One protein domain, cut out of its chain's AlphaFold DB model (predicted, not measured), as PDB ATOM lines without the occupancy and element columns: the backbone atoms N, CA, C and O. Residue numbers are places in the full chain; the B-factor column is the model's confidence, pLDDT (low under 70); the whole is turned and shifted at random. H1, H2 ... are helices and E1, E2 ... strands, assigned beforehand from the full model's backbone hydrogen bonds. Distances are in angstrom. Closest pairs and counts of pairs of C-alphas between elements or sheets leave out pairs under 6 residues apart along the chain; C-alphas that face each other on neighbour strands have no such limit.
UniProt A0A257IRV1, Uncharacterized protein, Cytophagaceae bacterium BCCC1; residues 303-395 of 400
ATOM      1  N   PHE A 303     298.752 242.914 415.247       65.88
ATOM      2  CA  PHE A 303     299.178 241.620 414.736       65.88
ATOM      3  C   PHE A 303     299.837 241.830 413.377       65.88
ATOM      4  O   PHE A 303     299.328 242.528 412.501       65.88
ATOM      5  N   PHE A 304     301.003 241.232 413.228       67.50
ATOM      6  CA  PHE A 304     301.810 241.265 412.028       67.50
ATOM      7  C   PHE A 304     301.883 239.840 411.534       67.50
ATOM      8  O   PHE A 304     302.272 238.961 412.293       67.50
ATOM      9  N   THR A 305     301.535 239.600 410.280       71.06
ATOM     10  CA  THR A 305     301.691 238.275 409.697       71.06
ATOM     11  C   THR A 305     302.701 238.366 408.573       71.06
ATOM     12  O   THR A 305     302.446 238.973 407.534       71.06
ATOM     13  N   LYS A 306     303.872 237.768 408.772       76.19
ATOM     14  CA  LYS A 306     304.841 237.576 407.696       76.19
ATOM     15  C   LYS A 306     304.429 236.333 406.919       76.19
ATOM     16  O   LYS A 306     304.384 235.243 407.488       76.19
ATOM     17  N   ILE A 307     304.096 236.511 405.642       77.56
ATOM     18  CA  ILE A 307     303.688 235.407 404.774       77.56
ATOM     19  C   ILE A 307     304.881 234.935 403.950       77.56
ATOM     20  O   ILE A 307     305.438 235.692 403.158       77.56
ATOM     21  N   THR A 308     305.217 233.659 404.101       80.62
ATOM     22  CA  THR A 308     306.139 232.930 403.225       80.62
ATOM     23  C   THR A 308     305.322 232.107 402.229       80.62
ATOM     24  O   THR A 308     304.377 231.432 402.625       80.62
ATOM     25  N   ILE A 309     305.648 232.146 400.937       82.75
ATOM     26  CA  ILE A 309     304.937 231.376 399.900       82.75
ATOM     27  C   ILE A 309     305.847 230.239 399.425       82.75
ATOM     28  O   ILE A 309     306.941 230.516 398.943       82.75
ATOM     29  N   GLU A 310     305.406 228.979 399.531       85.19
ATOM     30  CA  GLU A 310     306.242 227.799 399.211       85.19
ATOM     31  C   GLU A 310     306.716 227.772 397.750       85.19
ATOM     32  O   GLU A 310     307.843 227.383 397.471       85.19
ATOM     33  N   ASN A 311     305.875 228.240 396.821       84.62
ATOM     34  CA  ASN A 311     306.148 228.252 395.382       84.62
ATOM     35  C   ASN A 311     306.106 229.675 394.813       84.62
ATOM     36  O   ASN A 311     305.337 229.971 393.893       84.62
ATOM     37  N   ILE A 312     306.917 230.576 395.377       84.00
ATOM     38  CA  ILE A 312     306.934 231.993 394.978       84.00
ATOM     39  C   ILE A 312     307.240 232.190 393.481       84.00
ATOM     40  O   ILE A 312     306.769 233.147 392.870       84.00
ATOM     41  N   GLU A 313     307.944 231.242 392.852       85.44
ATOM     42  CA  GLU A 313     308.257 231.230 391.416       85.44
ATOM     43  C   GLU A 313     307.026 231.225 390.500       85.44
ATOM     44  O   GLU A 313     307.114 231.670 389.356       85.44
ATOM     45  N   ASN A 314     305.861 230.806 390.995       87.69
ATOM     46  CA  ASN A 314     304.613 230.822 390.230       87.69
ATOM     47  C   ASN A 314     303.766 232.074 390.492       87.69
ATOM     48  O   ASN A 314     302.698 232.233 389.902       87.69
ATOM     49  N   CYS A 315     304.227 232.978 391.360       83.50
ATOM     50  CA  CYS A 315     303.513 234.209 391.653       83.50
ATOM     51  C   CYS A 315     303.759 235.285 390.592       83.50
ATOM     52  O   CYS A 315     304.744 235.269 389.847       83.50
ATOM     53  N   SER A 316     302.840 236.246 390.531       85.06
ATOM     54  CA  SER A 316     303.020 237.458 389.741       85.06
ATOM     55  C   SER A 316     304.244 238.254 390.231       85.06
ATOM     56  O   SER A 316     304.690 238.087 391.366       85.06
ATOM     57  N   LEU A 317     304.845 239.062 389.349       76.88
ATOM     58  CA  LEU A 317     306.086 239.810 389.629       76.88
ATOM     59  C   LEU A 317     305.978 240.690 390.881       76.88
ATOM     60  O   LEU A 317     306.897 240.715 391.693       76.88
ATOM     61  N   ASP A 318     304.821 241.318 391.078       75.50
ATOM     62  CA  ASP A 318     304.492 242.071 392.287       75.50
ATOM     63  C   ASP A 318     304.679 241.232 393.558       75.50
ATOM     64  O   ASP A 318     305.287 241.715 394.512       75.50
ATOM     65  N   LEU A 319     304.220 239.975 393.537       73.56
ATOM     66  CA  LEU A 319     304.302 239.040 394.654       73.56
ATOM     67  C   LEU A 319     305.713 238.469 394.884       73.56
ATOM     68  O   LEU A 319     306.056 238.102 396.005       73.56
ATOM     69  N   LYS A 320     306.520 238.364 393.825       72.06
ATOM     70  CA  LYS A 320     307.893 237.833 393.875       72.06
ATOM     71  C   LYS A 320     308.901 238.834 394.417       72.06
ATOM     72  O   LYS A 320     309.804 238.458 395.154       72.06
ATOM     73  N   GLU A 321     308.756 240.098 394.035       59.06
ATOM     74  CA  GLU A 321     309.694 241.165 394.402       59.06
ATOM     75  C   GLU A 321     309.491 241.671 395.836       59.06
ATOM     76  O   GLU A 321     310.312 242.423 396.360       59.06
ATOM     77  N   LYS A 322     308.405 241.255 396.496       58.50
ATOM     78  CA  LYS A 322     308.034 241.720 397.830       58.50
ATOM     79  C   LYS A 322     308.003 240.557 398.813       58.50
ATOM     80  O   LYS A 322     307.188 239.649 398.707       58.50
ATOM     81  N   THR A 323     308.832 240.621 399.853       53.91
ATOM     82  CA  THR A 323     308.509 239.918 401.099       53.91
ATOM     83  C   THR A 323     307.303 240.631 401.709       53.91
ATOM     84  O   THR A 323     307.423 241.769 402.160       53.91
ATOM     85  N   TYR A 324     306.125 240.005 401.691       54.50
ATOM     86  CA  TYR A 324     304.946 240.602 402.314       54.50
ATOM     87  C   TYR A 324     304.976 240.331 403.807       54.50
ATOM     88  O   TYR A 324     304.596 239.265 404.294       54.50
ATOM     89  N   SER A 325     305.383 241.346 404.552       52.56
ATOM     90  CA  SER A 325     304.809 241.546 405.870       52.56
ATOM     91  C   SER A 325     303.405 242.089 405.643       52.56
ATOM     92  O   SER A 325     303.240 243.212 405.174       52.56
ATOM     93  N   LEU A 326     302.386 241.268 405.888       56.81
ATOM     94  CA  LEU A 326     301.029 241.773 405.945       56.81
ATOM     95  C   LEU A 326     300.772 242.359 407.310       56.81
ATOM     96  O   LEU A 326     300.968 241.727 408.350       56.81
ATOM     97  N   PHE A 327     300.294 243.587 407.265       57.66
ATOM     98  CA  PHE A 327     299.994 244.354 408.439       57.66
ATOM     99  C   PHE A 327     298.486 244.486 408.535       57.66
ATOM    100  O   PHE A 327     297.865 245.103 407.671       57.66
ATOM    101  N   TYR A 328     297.890 243.910 409.574       56.41
ATOM    102  CA  TYR A 328     296.499 244.190 409.873       56.41
ATOM    103  C   TYR A 328     296.320 244.437 411.358       56.41
ATOM    104  O   TYR A 328     296.657 243.638 412.228       56.41
ATOM    105  N   TYR A 329     295.714 245.575 411.655       52.47
ATOM    106  CA  TYR A 329     295.215 245.820 412.988       52.47
ATOM    107  C   TYR A 329     293.900 245.061 413.140       52.47
ATOM    108  O   TYR A 329     292.875 245.419 412.550       52.47
ATOM    109  N   LYS A 330     293.908 244.002 413.951       55.09
ATOM    110  CA  LYS A 330     292.657 243.480 414.486       55.09
ATOM    111  C   LYS A 330     292.201 244.473 415.544       55.09
ATOM    112  O   LYS A 330     292.591 244.353 416.700       55.09
ATOM    113  N   LYS A 331     291.384 245.459 415.149       54.56
ATOM    114  CA  LYS A 331     290.677 246.291 416.123       54.56
ATOM    115  C   LYS A 331     289.937 245.338 417.038       54.56
ATOM    116  O   LYS A 331     289.066 244.596 416.580       54.56
ATOM    117  N   SER A 332     290.350 245.298 418.298       53.91
ATOM    118  CA  SER A 332     289.627 244.552 419.304       53.91
ATOM    119  C   SER A 332     288.154 244.914 419.195       53.91
ATOM    120  O   SER A 332     287.792 246.082 419.307       53.91
ATOM    121  N   GLY A 333     287.297 243.921 418.976       48.94
ATOM    122  CA  GLY A 333     285.854 244.106 419.099       48.94
ATOM    123  C   GLY A 333     285.414 244.343 420.548       48.94
ATOM    124  O   GLY A 333     284.216 244.351 420.813       48.94
ATOM    125  N   GLN A 334     286.344 244.485 421.504       55.22
ATOM    126  CA  GLN A 334     285.999 244.895 422.853       55.22
ATOM    127  C   GLN A 334     285.562 246.356 422.805       55.22
ATOM    128  O   GLN A 334     286.377 247.273 422.709       55.22
ATOM    129  N   ASN A 335     284.248 246.558 422.891       61.25
ATOM    130  CA  ASN A 335     283.683 247.814 423.347       61.25
ATOM    131  C   ASN A 335     284.246 248.061 424.751       61.25
ATOM    132  O   ASN A 335     283.744 247.495 425.725       61.25
ATOM    133  N   LEU A 336     285.326 248.843 424.842       65.06
ATOM    134  CA  LEU A 336     285.727 249.437 426.107       65.06
ATOM    135  C   LEU A 336     284.500 250.173 426.644       65.06
ATOM    136  O   LEU A 336     283.800 250.860 425.893       65.06
ATOM    137  N   ASP A 337     284.205 249.998 427.928       76.19
ATOM    138  CA  ASP A 337     283.226 250.865 428.565       76.19
ATOM    139  C   ASP A 337     283.696 252.329 428.455       76.19
ATOM    140  O   ASP A 337     284.882 252.616 428.260       76.19
ATOM    141  N   ALA A 338     282.755 253.272 428.529       79.94
ATOM    142  CA  ALA A 338     283.055 254.689 428.320       79.94
ATOM    143  C   ALA A 338     284.148 255.214 429.272       79.94
ATOM    144  O   ALA A 338     284.901 256.114 428.911       79.94
ATOM    145  N   GLU A 339     284.268 254.642 430.471       75.06
ATOM    146  CA  GLU A 339     285.266 255.033 431.466       75.06
ATOM    147  C   GLU A 339     286.669 254.537 431.086       75.06
ATOM    148  O   GLU A 339     287.625 255.314 431.082       75.06
ATOM    149  N   SER A 340     286.781 253.281 430.661       72.12
ATOM    150  CA  SER A 340     287.996 252.696 430.090       72.12
ATOM    151  C   SER A 340     288.472 253.465 428.855       72.12
ATOM    152  O   SER A 340     289.664 253.740 428.714       72.12
ATOM    153  N   GLN A 341     287.546 253.860 427.979       77.12
ATOM    154  CA  GLN A 341     287.843 254.670 426.797       77.12
ATOM    155  C   GLN A 341     288.403 256.051 427.185       77.12
ATOM    156  O   GLN A 341     289.439 256.462 426.659       77.12
ATOM    157  N   LEU A 342     287.789 256.728 428.162       79.44
ATOM    158  CA  LEU A 342     288.288 258.000 428.696       79.44
ATOM    159  C   LEU A 342     289.680 257.860 429.331       79.44
ATOM    160  O   LEU A 342     290.517 258.752 429.181       79.44
ATOM    161  N   ALA A 343     289.957 256.743 430.010       75.69
ATOM    162  CA  ALA A 343     291.285 256.466 430.549       75.69
ATOM    163  C   ALA A 343     292.329 256.297 429.430       75.69
ATOM    164  O   ALA A 343     293.404 256.886 429.523       75.69
ATOM    165  N   VAL A 344     292.013 255.569 428.347       74.19
ATOM    166  CA  VAL A 344     292.897 255.423 427.169       74.19
ATOM    167  C   VAL A 344     293.178 256.771 426.507       74.19
ATOM    168  O   VAL A 344     294.334 257.100 426.231       74.19
ATOM    169  N   GLU A 345     292.140 257.573 426.278       78.88
ATOM    170  CA  GLU A 345     292.272 258.920 425.712       78.88
ATOM    171  C   GLU A 345     293.128 259.811 426.620       78.88
ATOM    172  O   GLU A 345     294.022 260.525 426.158       78.88
ATOM    173  N   GLY A 346     292.940 259.667 427.933       76.88
ATOM    174  CA  GLY A 346     293.740 260.298 428.972       76.88
ATOM    175  C   GLY A 346     295.190 259.815 429.070       76.88
ATOM    176  O   GLY A 346     295.928 260.395 429.861       76.88
ATOM    177  N   LEU A 347     295.623 258.807 428.303       79.44
ATOM    178  CA  LEU A 347     297.006 258.305 428.248       79.44
ATOM    179  C   LEU A 347     297.751 258.671 426.949       79.44
ATOM    180  O   LEU A 347     298.923 258.320 426.799       79.44
ATOM    181  N   VAL A 348     297.119 259.439 426.049       70.25
ATOM    182  CA  VAL A 348     297.728 259.978 424.810       70.25
ATOM    183  C   VAL A 348     298.172 258.882 423.839       70.25
ATOM    184  O   VAL A 348     299.322 258.828 423.394       70.25
ATOM    185  N   LEU A 349     297.241 257.990 423.509       64.94
ATOM    186  CA  LEU A 349     297.445 256.883 422.561       64.94
ATOM    187  C   LEU A 349     296.720 257.096 421.236       64.94
ATOM    188  O   LEU A 349     296.462 256.149 420.502       64.94
ATOM    189  N   SER A 350     296.366 258.339 420.931       60.72
ATOM    190  CA  SER A 350     295.467 258.653 419.824       60.72
ATOM    191  C   SER A 350     296.081 258.458 418.436       60.72
ATOM    192  O   SER A 350     295.337 258.430 417.458       60.72
ATOM    193  N   ASP A 351     297.403 258.306 418.323       77.06
ATOM    194  CA  ASP A 351     298.064 258.129 417.031       77.06
ATOM    195  C   ASP A 351     298.296 256.641 416.717       77.06
ATOM    196  O   ASP A 351     299.355 256.067 416.983       77.06
ATOM    197  N   TYR A 352     297.272 256.008 416.137       73.25
ATOM    198  CA  TYR A 352     297.357 254.632 415.641       73.25
ATOM    199  C   TYR A 352     298.443 254.452 414.578       73.25
ATOM    200  O   TYR A 352     299.040 253.379 414.507       73.25
ATOM    201  N   ASN A 353     298.720 255.487 413.780       79.44
ATOM    202  CA  ASN A 353     299.770 255.433 412.772       79.44
ATOM    203  C   ASN A 353     301.151 255.361 413.436       79.44
ATOM    204  O   ASN A 353     301.975 254.537 413.063       79.44
ATOM    205  N   LEU A 354     301.384 256.137 414.497       82.06
ATOM    206  CA  LEU A 354     302.599 256.007 415.304       82.06
ATOM    207  C   LEU A 354     302.747 254.608 415.912       82.06
ATOM    208  O   LEU A 354     303.837 254.040 415.873       82.06
ATOM    209  N   LEU A 355     301.681 254.052 416.495       76.88
ATOM    210  CA  LEU A 355     301.732 252.699 417.064       76.88
ATOM    211  C   LEU A 355     302.086 251.665 415.992       76.88
ATOM    212  O   LEU A 355     302.943 250.812 416.229       76.88
ATOM    213  N   PHE A 356     301.467 251.783 414.817       77.88
ATOM    214  CA  PHE A 356     301.740 250.952 413.655       77.88
ATOM    215  C   PHE A 356     303.198 251.046 413.207       77.88
ATOM    216  O   PHE A 356     303.883 250.027 413.142       77.88
ATOM    217  N   GLU A 357     303.701 252.258 412.985       83.88
ATOM    218  CA  GLU A 357     305.070 252.497 412.532       83.88
ATOM    219  C   GLU A 357     306.103 251.992 413.543       83.88
ATOM    220  O   GLU A 357     307.073 251.334 413.170       83.88
ATOM    221  N   LYS A 358     305.881 252.217 414.843       82.88
ATOM    222  CA  LYS A 358     306.764 251.700 415.901       82.88
ATOM    223  C   LYS A 358     306.801 250.181 415.909       82.88
ATOM    224  O   LYS A 358     307.854 249.584 416.112       82.88
ATOM    225  N   ALA A 359     305.648 249.560 415.722       76.88
ATOM    226  CA  ALA A 359     305.504 248.120 415.720       76.88
ATOM    227  C   ALA A 359     306.133 247.484 414.464       76.88
ATOM    228  O   ALA A 359     306.893 246.523 414.587       76.88
ATOM    229  N   LYS A 360     305.928 248.089 413.285       78.81
ATOM    230  CA  LYS A 360     306.606 247.753 412.021       78.81
ATOM    231  C   LYS A 360     308.121 247.874 412.168       78.81
ATOM    232  O   LYS A 360     308.842 246.912 411.911       78.81
ATOM    233  N   TYR A 361     308.602 249.013 412.665       84.44
ATOM    234  CA  TYR A 361     310.020 249.226 412.940       84.44
ATOM    235  C   TYR A 361     310.557 248.193 413.929       84.44
ATOM    236  O   TYR A 361     311.629 247.631 413.708       84.44
ATOM    237  N   LYS A 362     309.783 247.881 414.983       79.00
ATOM    238  CA  LYS A 362     310.185 246.913 416.001       79.00
ATOM    239  C   LYS A 362     310.525 245.550 415.409       79.00
ATOM    240  O   LYS A 362     311.529 244.956 415.774       79.00
ATOM    241  N   LEU A 363     309.671 245.081 414.512       75.00
ATOM    242  CA  LEU A 363     309.774 243.752 413.925       75.00
ATOM    243  C   LEU A 363     310.808 243.661 412.809       75.00
ATOM    244  O   LEU A 363     311.427 242.617 412.644       75.00
ATOM    245  N   LEU A 364     310.963 244.730 412.029       76.56
ATOM    246  CA  LEU A 364     311.791 244.701 410.825       76.56
ATOM    247  C   LEU A 364     313.225 245.173 411.062       76.56
ATOM    248  O   LEU A 364     314.122 244.762 410.330       76.56
ATOM    249  N   LYS A 365     313.436 246.075 412.026       78.94
ATOM    250  CA  LYS A 365     314.711 246.788 412.193       78.94
ATOM    251  C   LYS A 365     315.188 246.899 413.636       78.94
ATOM    252  O   LYS A 365     316.381 247.082 413.864       78.94
ATOM    253  N   ASN A 366     314.281 246.891 414.611       75.00
ATOM    254  CA  ASN A 366     314.631 247.383 415.933       75.00
ATOM    255  C   ASN A 366     315.334 246.346 416.803       75.00
ATOM    256  O   ASN A 366     314.696 245.588 417.537       75.00
ATOM    257  N   ASN A 367     316.650 246.480 416.861       73.31
ATOM    258  CA  ASN A 367     317.430 245.850 417.911       73.31
ATOM    259  C   ASN A 367     318.049 246.853 418.903       73.31
ATOM    260  O   ASN A 367     318.631 246.467 419.920       73.31
ATOM    261  N   TYR A 368     317.928 248.155 418.629       86.19
ATOM    262  CA  TYR A 368     318.674 249.206 419.330       86.19
ATOM    263  C   TYR A 368     317.843 249.995 420.337       86.19
ATOM    264  O   TYR A 368     318.372 250.460 421.346       86.19
ATOM    265  N   PHE A 369     316.546 250.140 420.088       88.44
ATOM    266  CA  PHE A 369     315.660 251.010 420.842       88.44
ATOM    267  C   PHE A 369     314.714 250.217 421.727       88.44
ATOM    268  O   PHE A 369     314.078 249.239 421.327       88.44
ATOM    269  N   ALA A 370     314.510 250.733 422.928       85.50
ATOM    270  CA  ALA A 370     313.453 250.297 423.805       85.50
ATOM    271  C   ALA A 370     312.135 250.905 423.315       85.50
ATOM    272  O   ALA A 370     311.727 251.991 423.733       85.50
ATOM    273  N   MET A 371     311.470 250.228 422.379       77.69
ATOM    274  CA  MET A 371     310.143 250.605 421.889       77.69
ATOM    275  C   MET A 371     309.052 249.699 422.459       77.69
ATOM    276  O   MET A 371     309.246 248.485 422.595       77.69
ATOM    277  N   SER A 372     307.892 250.303 422.747       67.56
ATOM    278  CA  SER A 372     306.682 249.601 423.177       67.56
ATOM    279  C   SER A 372     306.402 248.407 422.280       67.56
ATOM    280  O   SER A 372     306.449 248.508 421.056       67.56
ATOM    281  N   SER A 373     306.127 247.271 422.908       57.03
ATOM    282  CA  SER A 373     306.039 245.962 422.273       57.03
ATOM    283  C   SER A 373     304.603 245.529 421.990       57.03
ATOM    284  O   SER A 373     304.323 244.335 422.032       57.03
ATOM    285  N   GLU A 374     303.667 246.445 421.745       64.00
ATOM    286  CA  GLU A 374     302.275 246.046 421.461       64.00
ATOM    287  C   GLU A 374     302.109 245.404 420.069       64.00
ATOM    288  O   GLU A 374     301.000 245.179 419.609       64.00
ATOM    289  N   ALA A 375     303.213 245.049 419.417       61.41
ATOM    290  CA  ALA A 375     303.272 244.254 418.207       61.41
ATOM    291  C   ALA A 375     303.440 242.764 418.534       61.41
ATOM    292  O   ALA A 375     304.320 242.400 419.318       61.41
ATOM    293  N   GLN A 376     302.670 241.892 417.892       64.25
ATOM    294  CA  GLN A 376     302.983 240.465 417.801       64.25
ATOM    295  C   GLN A 376     303.174 240.091 416.340       64.25
ATOM    296  O   GLN A 376     302.311 240.394 415.525       64.25
ATOM    297  N   MET A 377     304.285 239.428 416.023       65.94
ATOM    298  CA  MET A 377     304.499 238.845 414.704       65.94
ATOM    299  C   MET A 377     304.202 237.356 414.731       65.94
ATOM    300  O   MET A 377     304.719 236.625 415.572       65.94
ATOM    301  N   GLU A 378     303.384 236.930 413.785       72.44
ATOM    302  CA  GLU A 378     303.166 235.548 413.412       72.44
ATOM    303  C   GLU A 378     303.832 235.330 412.054       72.44
ATOM    304  O   GLU A 378     303.716 236.150 411.141       72.44
ATOM    305  N   GLU A 379     304.556 234.229 411.916       75.62
ATOM    306  CA  GLU A 379     305.021 233.773 410.612       75.62
ATOM    307  C   GLU A 379     304.068 232.680 410.138       75.62
ATOM    308  O   GLU A 379     303.722 231.768 410.892       75.62
ATOM    309  N   THR A 380     303.613 232.778 408.893       82.50
ATOM    310  CA  THR A 380     302.793 231.741 408.274       82.50
ATOM    311  C   THR A 380     303.339 231.409 406.898       82.50
ATOM    312  O   THR A 380     303.795 232.288 406.165       82.50
ATOM    313  N   THR A 381     303.286 230.129 406.552       83.38
ATOM    314  CA  THR A 381     303.653 229.641 405.230       83.38
ATOM    315  C   THR A 381     302.381 229.245 404.500       83.38
ATOM    316  O   THR A 381     301.568 228.488 405.031       83.38
ATOM    317  N   VAL A 382     302.190 229.771 403.293       87.06
ATOM    318  CA  VAL A 382     301.039 229.465 402.442       87.06
ATOM    319  C   VAL A 382     301.497 228.701 401.199       87.06
ATOM    320  O   VAL A 382     302.559 228.999 400.646       87.06
ATOM    321  N   PRO A 383     300.704 227.728 400.720       89.38
ATOM    322  CA  PRO A 383     301.177 226.801 399.694       89.38
ATOM    323  C   PRO A 383     301.207 227.428 398.292       89.38
ATOM    324  O   PRO A 383     301.886 226.928 397.393       89.38
ATOM    325  N   ASN A 384     300.467 228.522 398.070       89.94
ATOM    326  CA  ASN A 384     300.402 229.202 396.780       89.94
ATOM    327  C   ASN A 384     300.009 230.687 396.889       89.94
ATOM    328  O   ASN A 384     299.587 231.189 397.934       89.94
ATOM    329  N   CYS A 385     300.149 231.377 395.759       86.69
ATOM    330  CA  CYS A 385     299.923 232.810 395.603       86.69
ATOM    331  C   CYS A 385     298.451 233.211 395.769       86.69
ATOM    332  O   CYS A 385     298.177 234.327 396.203       86.69
ATOM    333  N   ASP A 386     297.507 232.323 395.449       88.75
ATOM    334  CA  ASP A 386     296.075 232.615 395.555       88.75
ATOM    335  C   ASP A 386     295.644 232.720 397.017       88.75
ATOM    336  O   ASP A 386     294.921 233.643 397.385       88.75
ATOM    337  N   ILE A 387     296.143 231.829 397.879       85.19
ATOM    338  CA  ILE A 387     295.900 231.910 399.324       85.19
ATOM    339  C   ILE A 387     296.568 233.154 399.908       85.19
ATOM    340  O   ILE A 387     295.939 233.855 400.700       85.19
ATOM    341  N   ALA A 388     297.796 233.479 399.478       83.94
ATOM    342  CA  ALA A 388     298.438 234.734 399.863       83.94
ATOM    343  C   ALA A 388     297.547 235.932 399.492       83.94
ATOM    344  O   ALA A 388     297.198 236.714 400.371       83.94
ATOM    345  N   LYS A 389     297.089 236.028 398.234       83.44
ATOM    346  CA  LYS A 389     296.179 237.092 397.770       83.44
ATOM    347  C   LYS A 389     294.890 237.153 398.578       83.44
ATOM    348  O   LYS A 389     294.507 238.238 398.987       83.44
ATOM    349  N   GLN A 390     294.264 236.019 398.888       83.75
ATOM    350  CA  GLN A 390     293.051 236.004 399.711       83.75
ATOM    351  C   GLN A 390     293.289 236.521 401.134       83.75
ATOM    352  O   GLN A 390     292.422 237.200 401.682       83.75
ATOM    353  N   ILE A 391     294.438 236.206 401.746       80.00
ATOM    354  CA  ILE A 391     294.796 236.741 403.067       80.00
ATOM    355  C   ILE A 391     295.072 238.246 402.965       80.00
ATOM    356  O   ILE A 391     294.577 239.000 403.795       80.00
ATOM    357  N   ILE A 392     295.794 238.684 401.926       76.19
ATOM    358  CA  ILE A 392     296.073 240.096 401.622       76.19
ATOM    359  C   ILE A 392     294.757 240.875 401.446       76.19
ATOM    360  O   ILE A 392     294.522 241.855 402.141       76.19
ATOM    361  N   GLU A 393     293.861 240.427 400.573       79.00
ATOM    362  CA  GLU A 393     292.604 241.115 400.251       79.00
ATOM    363  C   GLU A 393     291.631 241.194 401.432       79.00
ATOM    364  O   GLU A 393     290.891 242.168 401.556       79.00
ATOM    365  N   LYS A 394     291.622 240.176 402.303       72.56
ATOM    366  CA  LYS A 394     290.777 240.146 403.508       72.56
ATOM    367  C   LYS A 394     291.416 240.839 404.709       72.56
ATOM    368  O   LYS A 394     290.717 241.123 405.684       72.56
ATOM    369  N   ALA A 395     292.723 241.078 404.677       67.12
ATOM    370  CA  ALA A 395     293.400 241.847 405.701       67.12
ATOM    371  C   ALA A 395     292.973 243.316 405.597       67.12
ATOM    372  O   ALA A 395     292.887 243.886 404.510       67.12
TER     373      ALA A 395
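This is residues 303 to 395 of the 400 residues of an uncharacterized protein of Cytophagaceae bacterium BCCC1 (UniProt A0A257IRV1). A narrow sheet of three strands, E2, E1 and E3, lies between two helices, H3 slanting over one face and H4 running along the strands on the other. From E2 the chain runs off in a loose loop that bears H2 far from the sheet, where residues 337 to 343 and 345 to 351 stick out; the short helix H1 lies toward the opposite end of the length. The printed part has 93 residues with four named helices and three named strands, in the order E1 H1 E2 H2 H3 E3 H4; the sheet is mixed and the class is mixed, helices and strands. The whole is loose, with a radius of gyration of the C-alphas of 16.5 A, and flat, spanning 51 by 33 by 18 A.

The inner strand E1, residues 303 to 309, is parallel to the edge strand E3, residues 375 to 382, at 22 degrees, with N 306 and O 378 2.9 A apart, within hydrogen-bond range. E1 is antiparallel to the other edge strand, E2, residues 325 to 328, at 143 degrees, with N 326 and O 305 2.8 A apart, also within that range. Three layers result from helices on both faces of this sheet. H3, residues 352 to 364, is on one face at a height over the sheet of 9.1 A. It is over E1 and only just over E3, where 3 of its C-alphas fall, and runs slantwise to the strands, at 47 degrees to E1 on the local plane. Its closest C-alphas to E3 are those of Ala 359 and Ala 375, 5.1 A apart. H4, residues 385 to 394, is on the opposite face at a height of 9.3 A, over E1 and along the strands, at 7 degrees to E1 on the local plane. The closest C-alphas of E1 and H4, Ile 309 and Cys 385, are 6.8 A apart. H1, residues 317 to 320, is not on the sheet and is close but not clearly touching H4, with C-alphas 319 and 385 7.7 A apart. H2, residues 338 to 345, is not on the sheet and is apart from H3. In H2, H3 and H4 every O i to N i+4 pair is within hydrogen-bond range; H1 is too short for such a pair.

E1 begins at C-alpha 303 (299.178, 241.620, 414.736) and is 18.9 A long; E3 is 21.7 A, H3 18.2 A and H4 14.1 A. H2 begins at C-alpha 338 (283.055, 254.689, 428.320), and H4 ends at C-alpha 394 (290.777, 240.146, 403.508).

The C-alphas farthest apart, Glu 313 and Glu 339, are 52.0 A apart. The printed part has no cut and no long link. The mean pLDDT of the printed part is 73.9; residues 303 to 304, 321 to 336, 349 to 350, 372 to 377 and 395 are under 70.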